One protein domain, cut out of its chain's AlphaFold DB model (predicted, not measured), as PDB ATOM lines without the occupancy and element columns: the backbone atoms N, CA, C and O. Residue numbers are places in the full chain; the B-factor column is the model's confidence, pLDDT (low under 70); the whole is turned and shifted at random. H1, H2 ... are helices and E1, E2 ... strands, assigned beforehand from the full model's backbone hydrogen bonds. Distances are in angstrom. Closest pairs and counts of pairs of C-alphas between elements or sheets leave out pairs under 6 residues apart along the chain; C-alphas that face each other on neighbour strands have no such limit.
ATOM      1  N   ARG A  35     -35.231   3.254  24.211       41.97
ATOM      2  CA  ARG A  35     -35.437   1.834  23.878       41.97
ATOM      3  C   ARG A  35     -36.775   1.607  23.177       41.97
ATOM      4  O   ARG A  35     -36.795   0.930  22.155       41.97
ATOM      5  N   LEU A  36     -37.856   2.232  23.644       40.44
ATOM      6  CA  LEU A  36     -39.179   2.130  23.009       40.44
ATOM      7  C   LEU A  36     -39.233   2.801  21.626       40.44
ATOM      8  O   LEU A  36     -39.845   2.265  20.703       40.44
ATOM      9  N   LEU A  37     -38.534   3.924  21.431       43.72
ATOM     10  CA  LEU A  37     -38.434   4.578  20.121       43.72
ATOM     11  C   LEU A  37     -37.581   3.786  19.117       43.72
ATOM     12  O   LEU A  37     -37.767   3.953  17.912       43.72
ATOM     13  N   ASN A  38     -36.674   2.918  19.579       45.16
ATOM     14  CA  ASN A  38     -35.833   2.049  18.744       45.16
ATOM     15  C   ASN A  38     -36.536   0.778  18.234       45.16
ATOM     16  O   ASN A  38     -35.956   0.064  17.416       45.16
ATOM     17  N   LEU A  39     -37.780   0.529  18.656       45.44
ATOM     18  CA  LEU A  39     -38.644  -0.524  18.110       45.44
ATOM     19  C   LEU A  39     -39.705  -0.010  17.127       45.44
ATOM     20  O   LEU A  39     -40.332  -0.814  16.440       45.44
ATOM     21  N   LYS A  40     -39.902   1.309  17.015       48.00
ATOM     22  CA  LYS A  40     -40.850   1.868  16.047       48.00
ATOM     23  C   LYS A  40     -40.194   1.920  14.666       48.00
ATOM     24  O   LYS A  40     -39.391   2.806  14.374       48.00
ATOM     25  N   VAL A  41     -40.511   0.923  13.839       52.88
ATOM     26  CA  VAL A  41     -40.344   0.992  12.382       52.88
ATOM     27  C   VAL A  41     -41.103   2.237  11.923       52.88
ATOM     28  O   VAL A  41     -42.285   2.362  12.240       52.88
ATOM     29  N   LEU A  42     -40.417   3.180  11.268       53.53
ATOM     30  CA  LEU A  42     -41.066   4.380  10.740       53.53
ATOM     31  C   LEU A  42     -42.194   3.966   9.789       53.53
ATOM     32  O   LEU A  42     -42.039   3.022   9.004       53.53
ATOM     33  N   ASN A  43     -43.317   4.676   9.863       54.53
ATOM     34  CA  ASN A  43     -44.404   4.486   8.908       54.53
ATOM     35  C   ASN A  43     -43.891   4.863   7.495       54.53
ATOM     36  O   ASN A  43     -43.105   5.809   7.389       54.53
ATOM     37  N   PRO A  44     -44.267   4.146   6.416       50.88
ATOM     38  CA  PRO A  44     -43.980   4.496   5.025       50.88
ATOM     39  C   PRO A  44     -43.915   5.997   4.688       50.88
ATOM     40  O   PRO A  44     -42.984   6.408   3.997       50.88
ATOM     41  N   ASP A  45     -44.836   6.810   5.210       51.66
ATOM     42  CA  ASP A  45     -44.888   8.254   4.937       51.66
ATOM     43  C   ASP A  45     -43.769   9.042   5.631       51.66
ATOM     44  O   ASP A  45     -43.183   9.952   5.043       51.66
ATOM     45  N   GLU A  46     -43.409   8.652   6.856       59.59
ATOM     46  CA  GLU A  46     -42.286   9.250   7.576       59.59
ATOM     47  C   GLU A  46     -40.960   8.881   6.894       59.59
ATOM     48  O   GLU A  46     -40.087   9.733   6.771       59.59
ATOM     49  N   LEU A  47     -40.819   7.647   6.382       56.56
ATOM     50  CA  LEU A  47     -39.651   7.241   5.583       56.56
ATOM     51  C   LEU A  47     -39.556   8.007   4.259       56.56
ATOM     52  O   LEU A  47     -38.456   8.415   3.894       56.56
ATOM     53  N   ARG A  48     -40.679   8.252   3.568       58.88
ATOM     54  CA  ARG A  48     -40.702   9.064   2.337       58.88
ATOM     55  C   ARG A  48     -40.217  10.486   2.577       58.88
ATOM     56  O   ARG A  48     -39.286  10.931   1.907       58.88
ATOM     57  N   GLN A  49     -40.811  11.183   3.547       58.97
ATOM     58  CA  GLN A  49     -40.398  12.548   3.901       58.97
ATOM     59  C   GLN A  49     -38.920  12.593   4.305       58.97
ATOM     60  O   GLN A  49     -38.195  13.538   3.998       58.97
ATOM     61  N   TYR A  50     -38.454  11.533   4.952       60.62
ATOM     62  CA  TYR A  50     -37.090  11.397   5.420       60.62
ATOM     63  C   TYR A  50     -36.073  11.113   4.292       60.62
ATOM     64  O   TYR A  50     -34.988  11.696   4.295       60.62
ATOM     65  N   CYS A  51     -36.418  10.304   3.283       58.12
ATOM     66  CA  CYS A  51     -35.594  10.094   2.083       58.12
ATOM     67  C   CYS A  51     -35.421  11.383   1.262       58.12
ATOM     68  O   CYS A  51     -34.304  11.678   0.835       58.12
ATOM     69  N   ILE A  52     -36.488  12.177   1.119       60.56
ATOM     70  CA  ILE A  52     -36.459  13.493   0.455       60.56
ATOM     71  C   ILE A  52     -35.522  14.463   1.200       60.56
ATOM     72  O   ILE A  52     -34.764  15.214   0.589       60.56
ATOM     73  N   LEU A  53     -35.523  14.435   2.538       55.78
ATOM     74  CA  LEU A  53     -34.660  15.296   3.354       55.78
ATOM     75  C   LEU A  53     -33.172  14.905   3.297       55.78
ATOM     76  O   LEU A  53     -32.322  15.798   3.326       55.78
ATOM     77  N   ILE A  54     -32.843  13.611   3.191       59.06
ATOM     78  CA  ILE A  54     -31.450  13.132   3.085       59.06
ATOM     79  C   ILE A  54     -30.799  13.563   1.772       59.06
ATOM     80  O   ILE A  54     -29.632  13.956   1.803       59.06
ATOM     81  N   GLN A  55     -31.534  13.528   0.654       55.84
ATOM     82  CA  GLN A  55     -31.018  13.980  -0.646       55.84
ATOM     83  C   GLN A  55     -30.548  15.443  -0.607       55.84
ATOM     84  O   GLN A  55     -29.634  15.801  -1.342       55.84
ATOM     85  N   ASN A  56     -31.115  16.256   0.291       52.03
ATOM     86  CA  ASN A  56     -30.837  17.688   0.377       52.03
ATOM     87  C   ASN A  56     -29.918  18.104   1.544       52.03
ATOM     88  O   ASN A  56     -29.221  19.102   1.412       52.03
ATOM     89  N   ASN A  57     -29.907  17.400   2.689       51.91
ATOM     90  CA  ASN A  57     -29.293  17.925   3.930       51.91
ATOM     91  C   ASN A  57     -28.440  16.930   4.750       51.91
ATOM     92  O   ASN A  57     -27.940  17.297   5.815       51.91
ATOM     93  N   GLY A  58     -28.253  15.682   4.300       58.31
ATOM     94  CA  GLY A  58     -27.500  14.666   5.054       58.31
ATOM     95  C   GLY A  58     -28.172  14.200   6.363       58.31
ATOM     96  O   GLY A  58     -29.294  14.583   6.688       58.31
ATOM     97  N   PHE A  59     -27.506  13.310   7.116       57.81
ATOM     98  CA  PHE A  59     -28.045  12.735   8.366       57.81
ATOM     99  C   PHE A  59     -27.960  13.731   9.532       57.81
ATOM    100  O   PHE A  59     -26.862  14.191   9.852       57.81
ATOM    101  N   ARG A  60     -29.074  14.006  10.230       59.00
ATOM    102  CA  ARG A  60     -29.103  14.965  11.352       59.00
ATOM    103  C   ARG A  60     -28.555  14.367  12.647       59.00
ATOM    104  O   ARG A  60     -28.066  15.110  13.493       59.00
ATOM    105  N   ASN A  61     -28.611  13.044  12.834       68.00
ATOM    106  CA  ASN A  61     -28.023  12.387  14.009       68.00
ATOM    107  C   ASN A  61     -27.521  10.942  13.765       68.00
ATOM    108  O   ASN A  61     -27.720  10.322  12.720       68.00
ATOM    109  N   ARG A  62     -26.806  10.391  14.761       57.78
ATOM    110  CA  ARG A  62     -26.180   9.052  14.705       57.78
ATOM    111  C   ARG A  62     -27.203   7.916  14.596       57.78
ATOM    112  O   ARG A  62     -26.953   6.929  13.909       57.78
ATOM    113  N   TRP A  63     -28.345   8.047  15.267       54.38
ATOM    114  CA  TRP A  63     -29.406   7.033  15.297       54.38
ATOM    115  C   TRP A  63     -30.131   6.927  13.956       54.38
ATOM    116  O   TRP A  63     -30.433   5.830  13.494       54.38
ATOM    117  N   GLU A  64     -30.339   8.068  13.314       58.12
ATOM    118  CA  GLU A  64     -30.825   8.218  11.948       58.12
ATOM    119  C   GLU A  64     -29.939   7.506  10.923       58.12
ATOM    120  O   GLU A  64     -30.428   6.676  10.151       58.12
ATOM    121  N   ARG A  65     -28.619   7.738  10.986       60.31
ATOM    122  CA  ARG A  65     -27.642   7.005  10.171       60.31
ATOM    123  C   ARG A  65     -27.715   5.501  10.446       60.31
ATOM    124  O   ARG A  65     -27.740   4.708   9.513       60.31
ATOM    125  N   GLN A  66     -27.809   5.092  11.712       60.03
ATOM    126  CA  GLN A  66     -27.882   3.676  12.086       60.03
ATOM    127  C   GLN A  66     -29.155   2.985  11.562       60.03
ATOM    128  O   GLN A  66     -29.099   1.823  11.164       60.03
ATOM    129  N   ARG A  67     -30.306   3.671  11.565       63.50
ATOM    130  CA  ARG A  67     -31.583   3.128  11.071       63.50
ATOM    131  C   ARG A  67     -31.615   3.028   9.551       63.50
ATOM    132  O   ARG A  67     -31.977   1.965   9.054       63.50
ATOM    133  N   PHE A  68     -31.182   4.076   8.844       62.47
ATOM    134  CA  PHE A  68     -31.029   4.042   7.387       62.47
ATOM    135  C   PHE A  68     -30.066   2.928   6.973       62.47
ATOM    136  O   PHE A  68     -30.424   2.095   6.141       62.47
ATOM    137  N   ASN A  69     -28.920   2.828   7.658       63.91
ATOM    138  CA  ASN A  69     -27.944   1.766   7.439       63.91
ATOM    139  C   ASN A  69     -28.535   0.373   7.661       63.91
ATOM    140  O   ASN A  69     -28.174  -0.539   6.939       63.91
ATOM    141  N   ARG A  70     -29.463   0.168   8.604       63.47
ATOM    142  CA  ARG A  70     -30.118  -1.145   8.777       63.47
ATOM    143  C   ARG A  70     -31.045  -1.501   7.613       63.47
ATOM    144  O   ARG A  70     -31.086  -2.660   7.207       63.47
ATOM    145  N   SER A  71     -31.802  -0.536   7.086       61.56
ATOM    146  CA  SER A  71     -32.661  -0.761   5.914       61.56
ATOM    147  C   SER A  71     -31.853  -0.968   4.634       61.56
ATOM    148  O   SER A  71     -32.169  -1.879   3.873       61.56
ATOM    149  N   THR A  72     -30.781  -0.200   4.426       63.44
ATOM    150  CA  THR A  72     -29.883  -0.382   3.279       63.44
ATOM    151  C   THR A  72     -29.025  -1.632   3.417       63.44
ATOM    152  O   THR A  72     -28.851  -2.322   2.426       63.44
ATOM    153  N   GLN A  73     -28.588  -2.023   4.619       67.88
ATOM    154  CA  GLN A  73     -27.855  -3.278   4.853       67.88
ATOM    155  C   GLN A  73     -28.622  -4.511   4.368       67.88
ATOM    156  O   GLN A  73     -28.011  -5.419   3.813       67.88
ATOM    157  N   ARG A  74     -29.954  -4.535   4.522       66.88
ATOM    158  CA  ARG A  74     -30.789  -5.620   3.982       66.88
ATOM    159  C   ARG A  74     -30.794  -5.650   2.448       66.88
ATOM    160  O   ARG A  74     -30.891  -6.719   1.859       66.88
ATOM    161  N   VAL A  75     -30.693  -4.492   1.798       68.88
ATOM    162  CA  VAL A  75     -30.584  -4.403   0.334       68.88
ATOM    163  C   VAL A  75     -29.165  -4.762  -0.119       68.88
ATOM    164  O   VAL A  75     -29.006  -5.488  -1.095       68.88
ATOM    165  N   ILE A  76     -28.144  -4.340   0.634       72.31
ATOM    166  CA  ILE A  76     -26.728  -4.656   0.397       72.31
ATOM    167  C   ILE A  76     -26.480  -6.164   0.465       72.31
ATOM    168  O   ILE A  76     -25.795  -6.713  -0.395       72.31
ATOM    169  N   SER A  77     -27.104  -6.875   1.410       72.81
ATOM    170  CA  SER A  77     -27.007  -8.341   1.462       72.81
ATOM    171  C   SER A  77     -27.598  -9.033   0.229       72.81
ATOM    172  O   SER A  77     -27.316 -10.201  -0.011       72.81
ATOM    173  N   ASN A  78     -28.411  -8.330  -0.563       76.38
ATOM    174  CA  ASN A  78     -29.109  -8.868  -1.724       76.38
ATOM    175  C   ASN A  78     -28.439  -8.512  -3.056       76.38
ATOM    176  O   ASN A  78     -29.016  -8.797  -4.102       76.38
ATOM    177  N   PHE A  79     -27.226  -7.951  -3.051       81.62
ATOM    178  CA  PHE A  79     -26.507  -7.574  -4.275       81.62
ATOM    179  C   PHE A  79     -26.207  -8.744  -5.229       81.62
ATOM    180  O   PHE A  79     -26.008  -8.508  -6.415       81.62
ATOM    181  N   ARG A  80     -26.281  -9.997  -4.752       75.56
ATOM    182  CA  ARG A  80     -26.214 -11.212  -5.587       75.56
ATOM    183  C   ARG A  80     -27.496 -11.521  -6.374       75.56
ATOM    184  O   ARG A  80     -27.548 -12.509  -7.099       75.56
ATOM    185  N   LYS A  81     -28.563 -10.738  -6.211       82.56
ATOM    186  CA  LYS A  81     -29.794 -10.855  -7.006       82.56
ATOM    187  C   LYS A  81     -29.649 -10.082  -8.324       82.56
ATOM    188  O   LYS A  81     -28.839  -9.162  -8.406       82.56
ATOM    189  N   PRO A  82     -30.475 -10.380  -9.344       86.94
ATOM    190  CA  PRO A  82     -30.463  -9.613 -10.587       86.94
ATOM    191  C   PRO A  82     -30.705  -8.109 -10.332       86.94
ATOM    192  O   PRO A  82     -31.573  -7.782  -9.511       86.94
ATOM    193  N   PRO A  83     -30.027  -7.195 -11.062       90.81
ATOM    194  CA  PRO A  83     -30.068  -5.747 -10.810       90.81
ATOM    195  C   PRO A  83     -31.480  -5.158 -10.731       90.81
ATOM    196  O   PRO A  83     -31.780  -4.363  -9.845       90.81
ATOM    197  N   ILE A  84     -32.391  -5.610 -11.599       91.94
ATOM    198  CA  ILE A  84     -33.803  -5.183 -11.595       91.94
ATOM    199  C   ILE A  84     -34.476  -5.487 -10.247       91.94
ATOM    200  O   ILE A  84     -35.235  -4.670  -9.729       91.94
ATOM    201  N   SER A  85     -34.200  -6.662  -9.676       89.88
ATOM    202  CA  SER A  85     -34.775  -7.096  -8.399       89.88
ATOM    203  C   SER A  85     -34.208  -6.287  -7.236       89.88
ATOM    204  O   SER A  85     -34.970  -5.821  -6.391       89.88
ATOM    205  N   VAL A  86     -32.891  -6.048  -7.233       89.81
ATOM    206  CA  VAL A  86     -32.219  -5.210  -6.225       89.81
ATOM    207  C   VAL A  86     -32.763  -3.785  -6.257       89.81
ATOM    208  O   VAL A  86     -33.117  -3.241  -5.214       89.81
ATOM    209  N   LEU A  87     -32.900  -3.203  -7.452       91.56
ATOM    210  CA  LEU A  87     -33.485  -1.881  -7.655       91.56
ATOM    211  C   LEU A  87     -34.912  -1.815  -7.114       91.56
ATOM    212  O   LEU A  87     -35.236  -0.920  -6.340       91.56
ATOM    213  N   HIS A  88     -35.760  -2.765  -7.504       90.75
ATOM    214  CA  HIS A  88     -37.147  -2.798  -7.054       90.75
ATOM    215  C   HIS A  88     -37.239  -2.924  -5.526       90.75
ATOM    216  O   HIS A  88     -37.993  -2.194  -4.882       90.75
ATOM    217  N   GLU A  89     -36.439  -3.810  -4.929       88.94
ATOM    218  CA  GLU A  89     -36.370  -3.974  -3.478       88.94
ATOM    219  C   GLU A  89     -35.889  -2.689  -2.792       88.94
ATOM    220  O   GLU A  89     -36.478  -2.284  -1.790       88.94
ATOM    221  N   TYR A  90     -34.877  -2.009  -3.334       87.69
ATOM    222  CA  TYR A  90     -34.381  -0.738  -2.808       87.69
ATOM    223  C   TYR A  90     -35.451   0.357  -2.848       87.69
ATOM    224  O   TYR A  90     -35.761   0.964  -1.817       87.69
ATOM    225  N   CYS A  91     -36.077   0.558  -4.009       88.25
ATOM    226  CA  CYS A  91     -37.130   1.551  -4.194       88.25
ATOM    227  C   CYS A  91     -38.317   1.289  -3.255       88.25
ATOM    228  O   CYS A  91     -38.797   2.212  -2.602       88.25
ATOM    229  N   GLN A  92     -38.739   0.032  -3.090       85.94
ATOM    230  CA  GLN A  92     -39.876  -0.324  -2.238       85.94
ATOM    231  C   GLN A  92     -39.543  -0.311  -0.733       85.94
ATOM    232  O   GLN A  92     -40.374   0.062   0.104       85.94
ATOM    233  N   SER A  93     -38.354  -0.773  -0.344       82.38
ATOM    234  CA  SER A  93     -37.999  -0.955   1.068       82.38
ATOM    235  C   SER A  93     -37.433   0.312   1.700       82.38
ATOM    236  O   SER A  93     -37.834   0.624   2.825       82.38
ATOM    237  N   VAL A  94     -36.574   1.034   0.976       81.81
ATOM    238  CA  VAL A  94     -35.864   2.225   1.455       81.81
ATOM    239  C   VAL A  94     -36.609   3.485   1.032       81.81
ATOM    240  O   VAL A  94     -37.061   4.221   1.901       81.81
ATOM    241  N   LEU A  95     -36.802   3.697  -0.276       80.62
ATOM    242  CA  LEU A  95     -37.379   4.947  -0.795       80.62
ATOM    243  C   LEU A  95     -38.909   5.020  -0.660       80.62
ATOM    244  O   LEU A  95     -39.474   6.107  -0.651       80.62
ATOM    245  N   LYS A  96     -39.585   3.866  -0.552       82.06
ATOM    246  CA  LYS A  96     -41.055   3.725  -0.584       82.06
ATOM    247  C   LYS A  96     -41.690   4.287  -1.868       82.06
ATOM    248  O   LYS A  96     -42.858   4.682  -1.861       82.06
ATOM    249  N   VAL A  97     -40.940   4.280  -2.972       84.69
ATOM    250  CA  VAL A  97     -41.360   4.740  -4.307       84.69
ATOM    251  C   VAL A  97     -41.436   3.560  -5.269       84.69
ATOM    252  O   VAL A  97     -40.704   2.582  -5.124       84.69
ATOM    253  N   GLN A  98     -42.331   3.643  -6.253       86.12
ATOM    254  CA  GLN A  98     -42.364   2.701  -7.365       86.12
ATOM    255  C   GLN A  98     -41.372   3.144  -8.446       86.12
ATOM    256  O   GLN A  98     -41.351   4.308  -8.836       86.12
ATOM    257  N   SER A  99     -40.544   2.220  -8.929       91.06
ATOM    258  CA  SER A  99     -39.696   2.459 -10.095       91.06
ATOM    259  C   SER A  99     -40.424   2.065 -11.379       91.06
ATOM    260  O   SER A  99     -41.141   1.061 -11.427       91.06
ATOM    261  N   HIS A 100     -40.220   2.848 -12.436       93.19
ATOM    262  CA  HIS A 100     -40.783   2.588 -13.759       93.19
ATOM    263  C   HIS A 100     -39.678   2.549 -14.814       93.19
ATOM    264  O   HIS A 100     -38.692   3.276 -14.729       93.19
ATOM    265  N   PHE A 101     -39.840   1.681 -15.812       94.88
ATOM    266  CA  PHE A 101     -38.907   1.559 -16.929       94.88
ATOM    267  C   PHE A 101     -39.524   2.176 -18.178       94.88
ATOM    268  O   PHE A 101     -40.549   1.690 -18.661       94.88
ATOM    269  N   THR A 102     -38.861   3.182 -18.736       94.38
ATOM    270  CA  THR A 102     -39.303   3.878 -19.947       94.38
ATOM    271  C   THR A 102     -38.389   3.507 -21.106       94.38
ATOM    272  O   THR A 102     -37.167   3.539 -20.970       94.38
ATOM    273  N   SER A 103     -38.972   3.122 -22.242       92.88
ATOM    274  CA  SER A 103     -38.206   2.849 -23.462       92.88
ATOM    275  C   SER A 103     -37.725   4.167 -24.055       92.88
ATOM    276  O   SER A 103     -38.527   5.076 -24.259       92.88
ATOM    277  N   VAL A 104     -36.436   4.251 -24.363       90.88
ATOM    278  CA  VAL A 104     -35.832   5.413 -25.023       90.88
ATOM    279  C   VAL A 104     -35.583   5.038 -26.488       90.88
ATOM    280  O   VAL A 104     -35.105   3.930 -26.740       90.88
ATOM    281  N   PRO A 105     -35.941   5.882 -27.471       85.19
ATOM    282  CA  PRO A 105     -35.630   5.604 -28.868       85.19
ATOM    283  C   PRO A 105     -34.111   5.572 -29.084       85.19
ATOM    284  O   PRO A 105     -33.376   6.380 -28.519       85.19
ATOM    285  N   SER A 106     -33.644   4.631 -29.904       78.00
ATOM    286  CA  SER A 106     -32.230   4.467 -30.242       78.00
ATOM    287  C   SER A 106     -32.050   4.126 -31.714       78.00
ATOM    288  O   SER A 106     -32.913   3.485 -32.308       78.00
ATOM    289  N   GLY A 107     -30.924   4.563 -32.283       68.06
ATOM    290  CA  GLY A 107     -30.521   4.315 -33.668       68.06
ATOM    291  C   GLY A 107     -29.347   3.342 -33.816       68.06
ATOM    292  O   GLY A 107     -28.667   3.389 -34.834       68.06
ATOM    293  N   ASN A 108     -29.039   2.524 -32.802       74.94
ATOM    294  CA  ASN A 108     -27.916   1.580 -32.860       74.94
ATOM    295  C   ASN A 108     -28.375   0.164 -33.252       74.94
ATOM    296  O   ASN A 108     -29.063  -0.501 -32.478       74.94
ATOM    297  N   ASP A 109     -27.909  -0.332 -34.402       72.19
ATOM    298  CA  ASP A 109     -28.261  -1.661 -34.927       72.19
ATOM    299  C   ASP A 109     -27.770  -2.829 -34.054       72.19
ATOM    300  O   ASP A 109     -28.385  -3.895 -34.034       72.19
ATOM    301  N   LYS A 110     -26.672  -2.659 -33.302       80.25
ATOM    302  CA  LYS A 110     -26.099  -3.754 -32.493       80.25
ATOM    303  C   LYS A 110     -26.851  -3.995 -31.181       80.25
ATOM    304  O   LYS A 110     -26.895  -5.125 -30.699       80.25
ATOM    305  N   LEU A 111     -27.409  -2.943 -30.582       83.94
ATOM    306  CA  LEU A 111     -28.124  -2.982 -29.302       83.94
ATOM    307  C   LEU A 111     -29.429  -2.192 -29.447       83.94
ATOM    308  O   LEU A 111     -29.504  -1.053 -28.999       83.94
ATOM    309  N   PRO A 112     -30.463  -2.768 -30.078       87.69
ATOM    310  CA  PRO A 112     -31.645  -2.005 -30.470       87.69
ATOM    311  C   PRO A 112     -32.518  -1.569 -29.284       87.69
ATOM    312  O   PRO A 112     -33.339  -0.662 -29.418       87.69
ATOM    313  N   PHE A 113     -32.383  -2.196 -28.109       92.50
ATOM    314  CA  PHE A 113     -33.236  -1.902 -26.957       92.50
ATOM    315  C   PHE A 113     -32.549  -0.965 -25.974       92.50
ATOM    316  O   PHE A 113     -31.484  -1.284 -25.449       92.50
ATOM    317  N   HIS A 114     -33.209   0.152 -25.674       92.81
ATOM    318  CA  HIS A 114     -32.741   1.154 -24.726       92.81
ATOM    319  C   HIS A 114     -33.831   1.465 -23.705       92.81
ATOM    320  O   HIS A 114     -34.986   1.706 -24.062       92.81
ATOM    321  N   TYR A 115     -33.467   1.438 -22.425       95.69
ATOM    322  CA  TYR A 115     -34.382   1.695 -21.318       95.69
ATOM    323  C   TYR A 115     -33.750   2.644 -20.306       95.69
ATOM    324  O   TYR A 115     -32.575   2.512 -19.983       95.69
ATOM    325  N   ALA A 116     -34.547   3.559 -19.770       94.69
ATOM    326  CA  ALA A 116     -34.197   4.382 -18.621       94.69
ATOM    327  C   ALA A 116     -35.085   4.010 -17.430       94.69
ATOM    328  O   ALA A 116     -36.243   3.613 -17.602       94.69
ATOM    329  N   VAL A 117     -34.539   4.138 -16.223       96.00
ATOM    330  CA  VAL A 117     -35.304   4.002 -14.979       96.00
ATOM    331  C   VAL A 117     -35.770   5.386 -14.549       96.00
ATOM    332  O   VAL A 117     -34.976   6.325 -14.524       96.00
ATOM    333  N   VAL A 118     -37.043   5.497 -14.188       93.81
ATOM    334  CA  VAL A 118     -37.627   6.685 -13.565       93.81
ATOM    335  C   VAL A 118     -38.003   6.333 -12.130       93.81
ATOM    336  O   VAL A 118     -38.740   5.367 -11.897       93.81
ATOM    337  N   VAL A 119     -37.479   7.092 -11.169       91.06
ATOM    338  CA  VAL A 119     -37.846   6.999  -9.746       91.06
ATOM    339  C   VAL A 119     -38.126   8.411  -9.251       91.06
ATOM    340  O   VAL A 119     -37.239   9.254  -9.330       91.06
ATOM    341  N   ASP A 120     -39.339   8.652  -8.748       86.06
ATOM    342  CA  ASP A 120     -39.767   9.960  -8.216       86.06
ATOM    343  C   ASP A 120     -39.531  11.110  -9.217       86.06
ATOM    344  O   ASP A 120     -38.871  12.099  -8.921       86.06
ATOM    345  N   ASP A 121     -39.977  10.906 -10.463       85.56
ATOM    346  CA  ASP A 121     -39.814  11.825 -11.603       85.56
ATOM    347  C   ASP A 121     -38.362  12.166 -12.000       85.56
ATOM    348  O   ASP A 121     -38.126  12.929 -12.941       85.56
ATOM    349  N   LYS A 122     -37.362  11.535 -11.369       88.75
ATOM    350  CA  LYS A 122     -35.957  11.613 -11.778       88.75
ATOM    351  C   LYS A 122     -35.628  10.522 -12.796       88.75
ATOM    352  O   LYS A 122     -35.818   9.331 -12.538       88.75
ATOM    353  N   TYR A 123     -35.054  10.935 -13.924       92.44
ATOM    354  CA  TYR A 123     -34.491  10.034 -14.928       92.44
ATOM    355  C   TYR A 123     -33.069   9.621 -14.551       92.44
ATOM    356  O   TYR A 123     -32.213  10.464 -14.286       92.44
ATOM    357  N   TYR A 124     -32.828   8.315 -14.567       93.75
ATOM    358  CA  TYR A 124     -31.513   7.713 -14.376       93.75
ATOM    359  C   TYR A 124     -30.870   7.342 -15.722       93.75
ATOM    360  O   TYR A 124     -31.560   7.337 -16.752       93.75
ATOM    361  N   PRO A 125     -29.562   7.020 -15.744       93.31
ATOM    362  CA  PRO A 125     -28.853   6.693 -16.973       93.31
ATOM    363  C   PRO A 125     -29.523   5.565 -17.766       93.31
ATOM    364  O   PRO A 125     -30.077   4.614 -17.211       93.31
ATOM    365  N   THR A 126     -29.470   5.684 -19.092       94.19
ATOM    366  CA  THR A 126     -30.093   4.724 -20.009       94.19
ATOM    367  C   THR A 126     -29.197   3.501 -20.186       94.19
ATOM    368  O   THR A 126     -28.026   3.638 -20.530       94.19
ATOM    369  N   GLY A 127     -29.759   2.308 -20.000       93.75
ATOM    370  CA  GLY A 127     -29.112   1.039 -20.321       93.75
ATOM    371  C   GLY A 127     -29.479   0.549 -21.719       93.75
ATOM    372  O   GLY A 127     -30.620   0.703 -22.162       93.75
ATOM    373  N   SER A 128     -28.515  -0.065 -22.403       92.88
ATOM    374  CA  SER A 128     -28.677  -0.656 -23.737       92.88
ATOM    375  C   SER A 128     -28.495  -2.171 -23.700       92.88
ATOM    376  O   SER A 128     -27.686  -2.677 -22.926       92.88
ATOM    377  N   GLY A 129     -29.202  -2.905 -24.558       90.94
ATOM    378  CA  GLY A 129     -29.092  -4.362 -24.618       90.94
ATOM    379  C   GLY A 129     -29.593  -4.967 -25.928       90.94
ATOM    380  O   GLY A 129     -30.364  -4.361 -26.671       90.94
ATOM    381  N   SER A 130     -29.185  -6.210 -26.186       89.06
ATOM    382  CA  SER A 130     -29.673  -7.034 -27.305       89.06
ATOM    383  C   SER A 130     -31.116  -7.521 -27.123       89.06
ATOM    384  O   SER A 130     -31.743  -7.984 -28.069       89.06
ATOM    385  N   SER A 131     -31.671  -7.404 -25.914       90.44
ATOM    386  CA  SER A 131     -33.057  -7.739 -25.588       90.44
ATOM    387  C   SER A 131     -33.652  -6.691 -24.646       90.44
ATOM    388  O   SER A 131     -32.930  -6.022 -23.903       90.44
ATOM    389  N   LYS A 132     -34.987  -6.596 -24.583       91.31
ATOM    390  CA  LYS A 132     -35.672  -5.738 -23.592       91.31
ATOM    391  C   LYS A 132     -35.262  -6.077 -22.152       91.31
ATOM    392  O   LYS A 132     -35.182  -5.181 -21.320       91.31
ATOM    393  N   LYS A 133     -35.012  -7.360 -21.852       90.94
ATOM    394  CA  LYS A 133     -34.606  -7.819 -20.514       90.94
ATOM    395  C   LYS A 133     -33.196  -7.337 -20.169       90.94
ATOM    396  O   LYS A 133     -33.023  -6.762 -19.099       90.94
ATOM    397  N   SER A 134     -32.228  -7.531 -21.067       90.38
ATOM    398  CA  SER A 134     -30.846  -7.086 -20.843       90.38
ATOM    399  C   SER A 134     -30.745  -5.563 -20.766       90.38
ATOM    400  O   SER A 134     -30.130  -5.056 -19.839       90.38
ATOM    401  N   ALA A 135     -31.456  -4.828 -21.627       93.12
ATOM    402  CA  ALA A 135     -31.492  -3.364 -21.570       93.12
ATOM    403  C   ALA A 135     -32.062  -2.827 -20.243       93.12
ATOM    404  O   ALA A 135     -31.521  -1.885 -19.669       93.12
ATOM    405  N   ARG A 136     -33.130  -3.445 -19.711       94.00
ATOM    406  CA  ARG A 136     -33.676  -3.090 -18.388       94.00
ATOM    407  C   ARG A 136     -32.735  -3.458 -17.244       94.00
ATOM    408  O   ARG A 136     -32.665  -2.709 -16.277       94.00
ATOM    409  N   SER A 137     -32.043  -4.596 -17.337       93.50
ATOM    410  CA  SER A 137     -31.056  -5.003 -16.329       93.50
ATOM    411  C   SER A 137     -29.920  -3.993 -16.251       93.50
ATOM    412  O   SER A 137     -29.620  -3.488 -15.173       93.50
ATOM    413  N   GLU A 138     -29.403  -3.598 -17.411       92.44
ATOM    414  CA  GLU A 138     -28.341  -2.607 -17.521       92.44
ATOM    415  C   GLU A 138     -28.786  -1.228 -17.016       92.44
ATOM    416  O   GLU A 138     -28.080  -0.589 -16.238       92.44
ATOM    417  N   ALA A 139     -30.000  -0.793 -17.363       95.25
ATOM    418  CA  ALA A 139     -30.559   0.462 -16.861       95.25
ATOM    419  C   ALA A 139     -30.698   0.451 -15.329       95.25
ATOM    420  O   ALA A 139     -30.374   1.429 -14.656       95.25
ATOM    421  N   ALA A 140     -31.146  -0.675 -14.763       94.69
ATOM    422  CA  ALA A 140     -31.250  -0.843 -13.320       94.69
ATOM    423  C   ALA A 140     -29.879  -0.846 -12.634       94.69
ATOM    424  O   ALA A 140     -29.728  -0.228 -11.581       94.69
ATOM    425  N   ARG A 141     -28.880  -1.494 -13.242       92.75
ATOM    426  CA  ARG A 141     -27.495  -1.522 -12.757       92.75
ATOM    427  C   ARG A 141     -26.906  -0.113 -12.695       92.75
ATOM    428  O   ARG A 141     -26.370   0.268 -11.657       92.75
ATOM    429  N   LEU A 142     -27.053   0.671 -13.765       93.00
ATOM    430  CA  LEU A 142     -26.582   2.058 -13.813       93.00
ATOM    431  C   LEU A 142     -27.300   2.943 -12.784       93.00
ATOM    432  O   LEU A 142     -26.647   3.697 -12.066       93.00
ATOM    433  N   ALA A 143     -28.622   2.800 -12.651       93.31
ATOM    434  CA  ALA A 143     -29.386   3.523 -11.639       93.31
ATOM    435  C   ALA A 143     -28.915   3.182 -10.213       93.31
ATOM    436  O   ALA A 143     -28.724   4.079  -9.392       93.31
ATOM    437  N   LEU A 144     -28.676   1.900  -9.913       90.81
ATOM    438  CA  LEU A 144     -28.160   1.456  -8.614       90.81
ATOM    439  C   LEU A 144     -26.757   1.997  -8.324       90.81
ATOM    440  O   LEU A 144     -26.506   2.400  -7.194       90.81
ATOM    441  N   MET A 145     -25.868   2.049  -9.319       89.81
ATOM    442  CA  MET A 145     -24.532   2.638  -9.157       89.81
ATOM    443  C   MET A 145     -24.575   4.127  -8.805       89.81
ATOM    444  O   MET A 145     -23.704   4.600  -8.078       89.81
ATOM    445  N   GLU A 146     -25.570   4.860  -9.310       88.56
ATOM    446  CA  GLU A 146     -25.765   6.271  -8.970       88.56
ATOM    447  C   GLU A 146     -26.432   6.445  -7.597       88.56
ATOM    448  O   GLU A 146     -26.071   7.343  -6.839       88.56
ATOM    449  N   MET A 147     -27.396   5.586  -7.252       84.94
ATOM    450  CA  MET A 147     -28.121   5.679  -5.979       84.94
ATOM    451  C   MET A 147     -27.342   5.138  -4.773       84.94
ATOM    452  O   MET A 147     -27.589   5.591  -3.656       84.94
ATOM    453  N   LEU A 148     -26.465   4.151  -4.975       84.81
ATOM    454  CA  LEU A 148     -25.778   3.399  -3.922       84.81
ATOM    455  C   LEU A 148     -24.278   3.268  -4.241       84.81
ATOM    456  O   LEU A 148     -23.885   2.396  -5.026       84.81
ATOM    457  N   PRO A 149     -23.411   4.070  -3.596       82.38
ATOM    458  CA  PRO A 149     -21.962   3.957  -3.746       82.38
ATOM    459  C   PRO A 149     -21.424   2.559  -3.405       82.38
ATOM    460  O   PRO A 149     -20.511   2.068  -4.067       82.38
ATOM    461  N   GLU A 150     -22.020   1.872  -2.428       83.25
ATOM    462  CA  GLU A 150     -21.626   0.519  -2.024       83.25
ATOM    463  C   GLU A 150     -21.901  -0.516  -3.121       83.25
ATOM    464  O   GLU A 150     -21.144  -1.475  -3.274       83.25
ATOM    465  N   TYR A 151     -22.965  -0.321  -3.912       84.31
ATOM    466  CA  TYR A 151     -23.268  -1.187  -5.052       84.31
ATOM    467  C   TYR A 151     -22.227  -1.023  -6.160       84.31
ATOM    468  O   TYR A 151     -21.831  -2.005  -6.787       84.31
ATOM    469  N   LYS A 152     -21.736   0.204  -6.368       85.31
ATOM    470  CA  LYS A 152     -20.652   0.480  -7.316       85.31
ATOM    471  C   LYS A 152     -19.372  -0.262  -6.923       85.31
ATOM    472  O   LYS A 152     -18.843  -1.004  -7.745       85.31
ATOM    473  N   THR A 153     -18.945  -0.154  -5.662       86.38
ATOM    474  CA  THR A 153     -17.775  -0.890  -5.148       86.38
ATOM    475  C   THR A 153     -17.957  -2.405  -5.255       86.38
ATOM    476  O   THR A 153     -17.037  -3.110  -5.661       86.38
ATOM    477  N   TYR A 154     -19.155  -2.920  -4.954       84.94
ATOM    478  CA  TYR A 154     -19.464  -4.340  -5.121       84.94
ATOM    479  C   TYR A 154     -19.313  -4.801  -6.578       84.94
ATOM    480  O   TYR A 154     -18.696  -5.837  -6.829       84.94
ATOM    481  N   CYS A 155     -19.833  -4.028  -7.536       83.94
ATOM    482  CA  CYS A 155     -19.740  -4.353  -8.958       83.94
ATOM    483  C   CYS A 155     -18.297  -4.335  -9.475       83.94
ATOM    484  O   CYS A 155     -17.940  -5.193 -10.276       83.94
ATOM    485  N   GLU A 156     -17.478  -3.385  -9.020       82.81
ATOM    486  CA  GLU A 156     -16.053  -3.300  -9.377       82.81
ATOM    487  C   GLU A 156     -15.268  -4.518  -8.863       82.81
ATOM    488  O   GLU A 156     -14.363  -5.002  -9.535       82.81
ATOM    489  N   GLN A 157     -15.644  -5.054  -7.698       79.31
ATOM    490  CA  GLN A 157     -14.989  -6.214  -7.086       79.31
ATOM    491  C   GLN A 157     -15.500  -7.569  -7.608       79.31
ATOM    492  O   GLN A 157     -14.763  -8.548  -7.554       79.31
ATOM    493  N   ASN A 158     -16.746  -7.646  -8.092       76.06
ATOM    494  CA  ASN A 158     -17.430  -8.905  -8.446       76.06
ATOM    495  C   ASN A 158     -17.945  -8.898  -9.898       76.06
ATOM    496  O   ASN A 158     -19.002  -9.454 -10.206       76.06
ATOM    497  N   GLN A 159     -17.226  -8.232 -10.804       66.62
ATOM    498  CA  GLN A 159     -17.678  -7.999 -12.178       66.62
ATOM    499  C   GLN A 159     -17.946  -9.309 -12.950       66.62
ATOM    500  O   GLN A 159     -18.886  -9.370 -13.743       66.62
ATOM    501  N   SER A 160     -17.190 -10.378 -12.669       61.09
ATOM    502  CA  SER A 160     -17.385 -11.725 -13.232       61.09
ATOM    503  C   SER A 160     -18.700 -12.384 -12.802       61.09
ATOM    504  O   SER A 160     -19.368 -13.025 -13.616       61.09
ATOM    505  N   ASP A 161     -19.097 -12.203 -11.542       60.44
ATOM    506  CA  ASP A 161     -20.266 -12.865 -10.954       60.44
ATOM    507  C   ASP A 161     -21.564 -12.235 -11.468       60.44
ATOM    508  O   ASP A 161     -22.534 -12.937 -11.756       60.44
ATOM    509  N   ILE A 162     -21.568 -10.911 -11.657       61.31
ATOM    510  CA  ILE A 162     -22.723 -10.172 -12.187       61.31
ATOM    511  C   ILE A 162     -22.974 -10.538 -13.658       61.31
ATOM    512  O   ILE A 162     -24.113 -10.819 -14.029       61.31
ATOM    513  N   ILE A 163     -21.918 -10.613 -14.478       58.78
ATOM    514  CA  ILE A 163     -22.019 -11.015 -15.894       58.78
ATOM    515  C   ILE A 163     -22.503 -12.470 -16.019       58.78
ATOM    516  O   ILE A 163     -23.315 -12.799 -16.892       58.78
ATOM    517  N   SER A 164     -22.051 -13.343 -15.114       56.41
ATOM    518  CA  SER A 164     -22.470 -14.748 -15.069       56.41
ATOM    519  C   SER A 164     -23.940 -14.905 -14.665       56.41
ATOM    520  O   SER A 164     -24.636 -15.743 -15.229       56.41
TER     521      SER A 164
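What this domain is: This is residues 35 to 164 of the 368 residues of the protein "DRBM domain-containing protein" of Hymenolepis diminuta (UniProt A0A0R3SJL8). A small antiparallel sheet, E1 E2 E3, fills one end of an elongated model with the long helix H4 packed on it; H3 in the middle joins this end to H1 and H2 at the other, and H5 turns off at a corner from H4 and leads to H6. The printed part has 130 residues with six named helices and three named strands, in the order H1 H2 H3 E1 E2 E3 H4 H5 H6, mostly helix. It is only just compact, close to loose, with a radius of gyration of the C-alphas of 16.3 A, and spans 58 by 31 by 21 A.

Where its parts are: E1 is residues 99 to 103, E2 113 to 119, 19.9 A long from first to last C-alpha, and E3 127 to 129. H4, residues 132 to 147, measures 22.3 A; H3, 83 to 95, 16.4 A. H1, 44 to 57, begins at C-alpha (-43.980, 4.496, 5.025); H2 is 62 to 76, H5 149 to 157. H6, 159 to 164, ends at C-alpha (-22.470, -14.748, -15.069).

How they stand to each other: The strands form a meander, each the antiparallel neighbour of the one before; N 102 and O 116, 2.9 A, and N 127 and O 115, 2.8 A, are within hydrogen-bond range. H4 is on the sheet, at the sheet's level; its closest C-alphas to E3 are Ala 139 and Gly 127, 3.8 A. The hub H3 is on the sheet too, and its residues 83 to 87 alone touch H4, closest C-alphas Pro 83 and Arg 141, 5.3 A, at a steep tilt of 44 degrees, the same way. H2 and H3 are a helical hairpin, closest C-alphas Val 75 and Tyr 90, 6.1 A. H1 touches H3 with residues 47 to 51 alone, about perpendicular at 82 degrees, closest C-alphas Arg 48 and Leu 95, 6.1 A. H4 and H5 touch only at the corner, Met 145 and Lys 152 having the closest C-alphas, 4.8 A; H6 is close to but not clearly touching H5, closest C-alphas Cys 155 and Ile 162, 7.3 A. Every O i to N i+4 pair is within hydrogen-bond range in H3, H4, H5 and H6; in H1 9 of 10 are, in H2 10 of 11.

The domain as a whole: The C-alphas farthest apart, of Arg 35 and Asp 109, are 59.3 A apart. The printed part has no cut and no long link. Residues 35 to 75, 107 and 159 to 164 have pLDDT under 70.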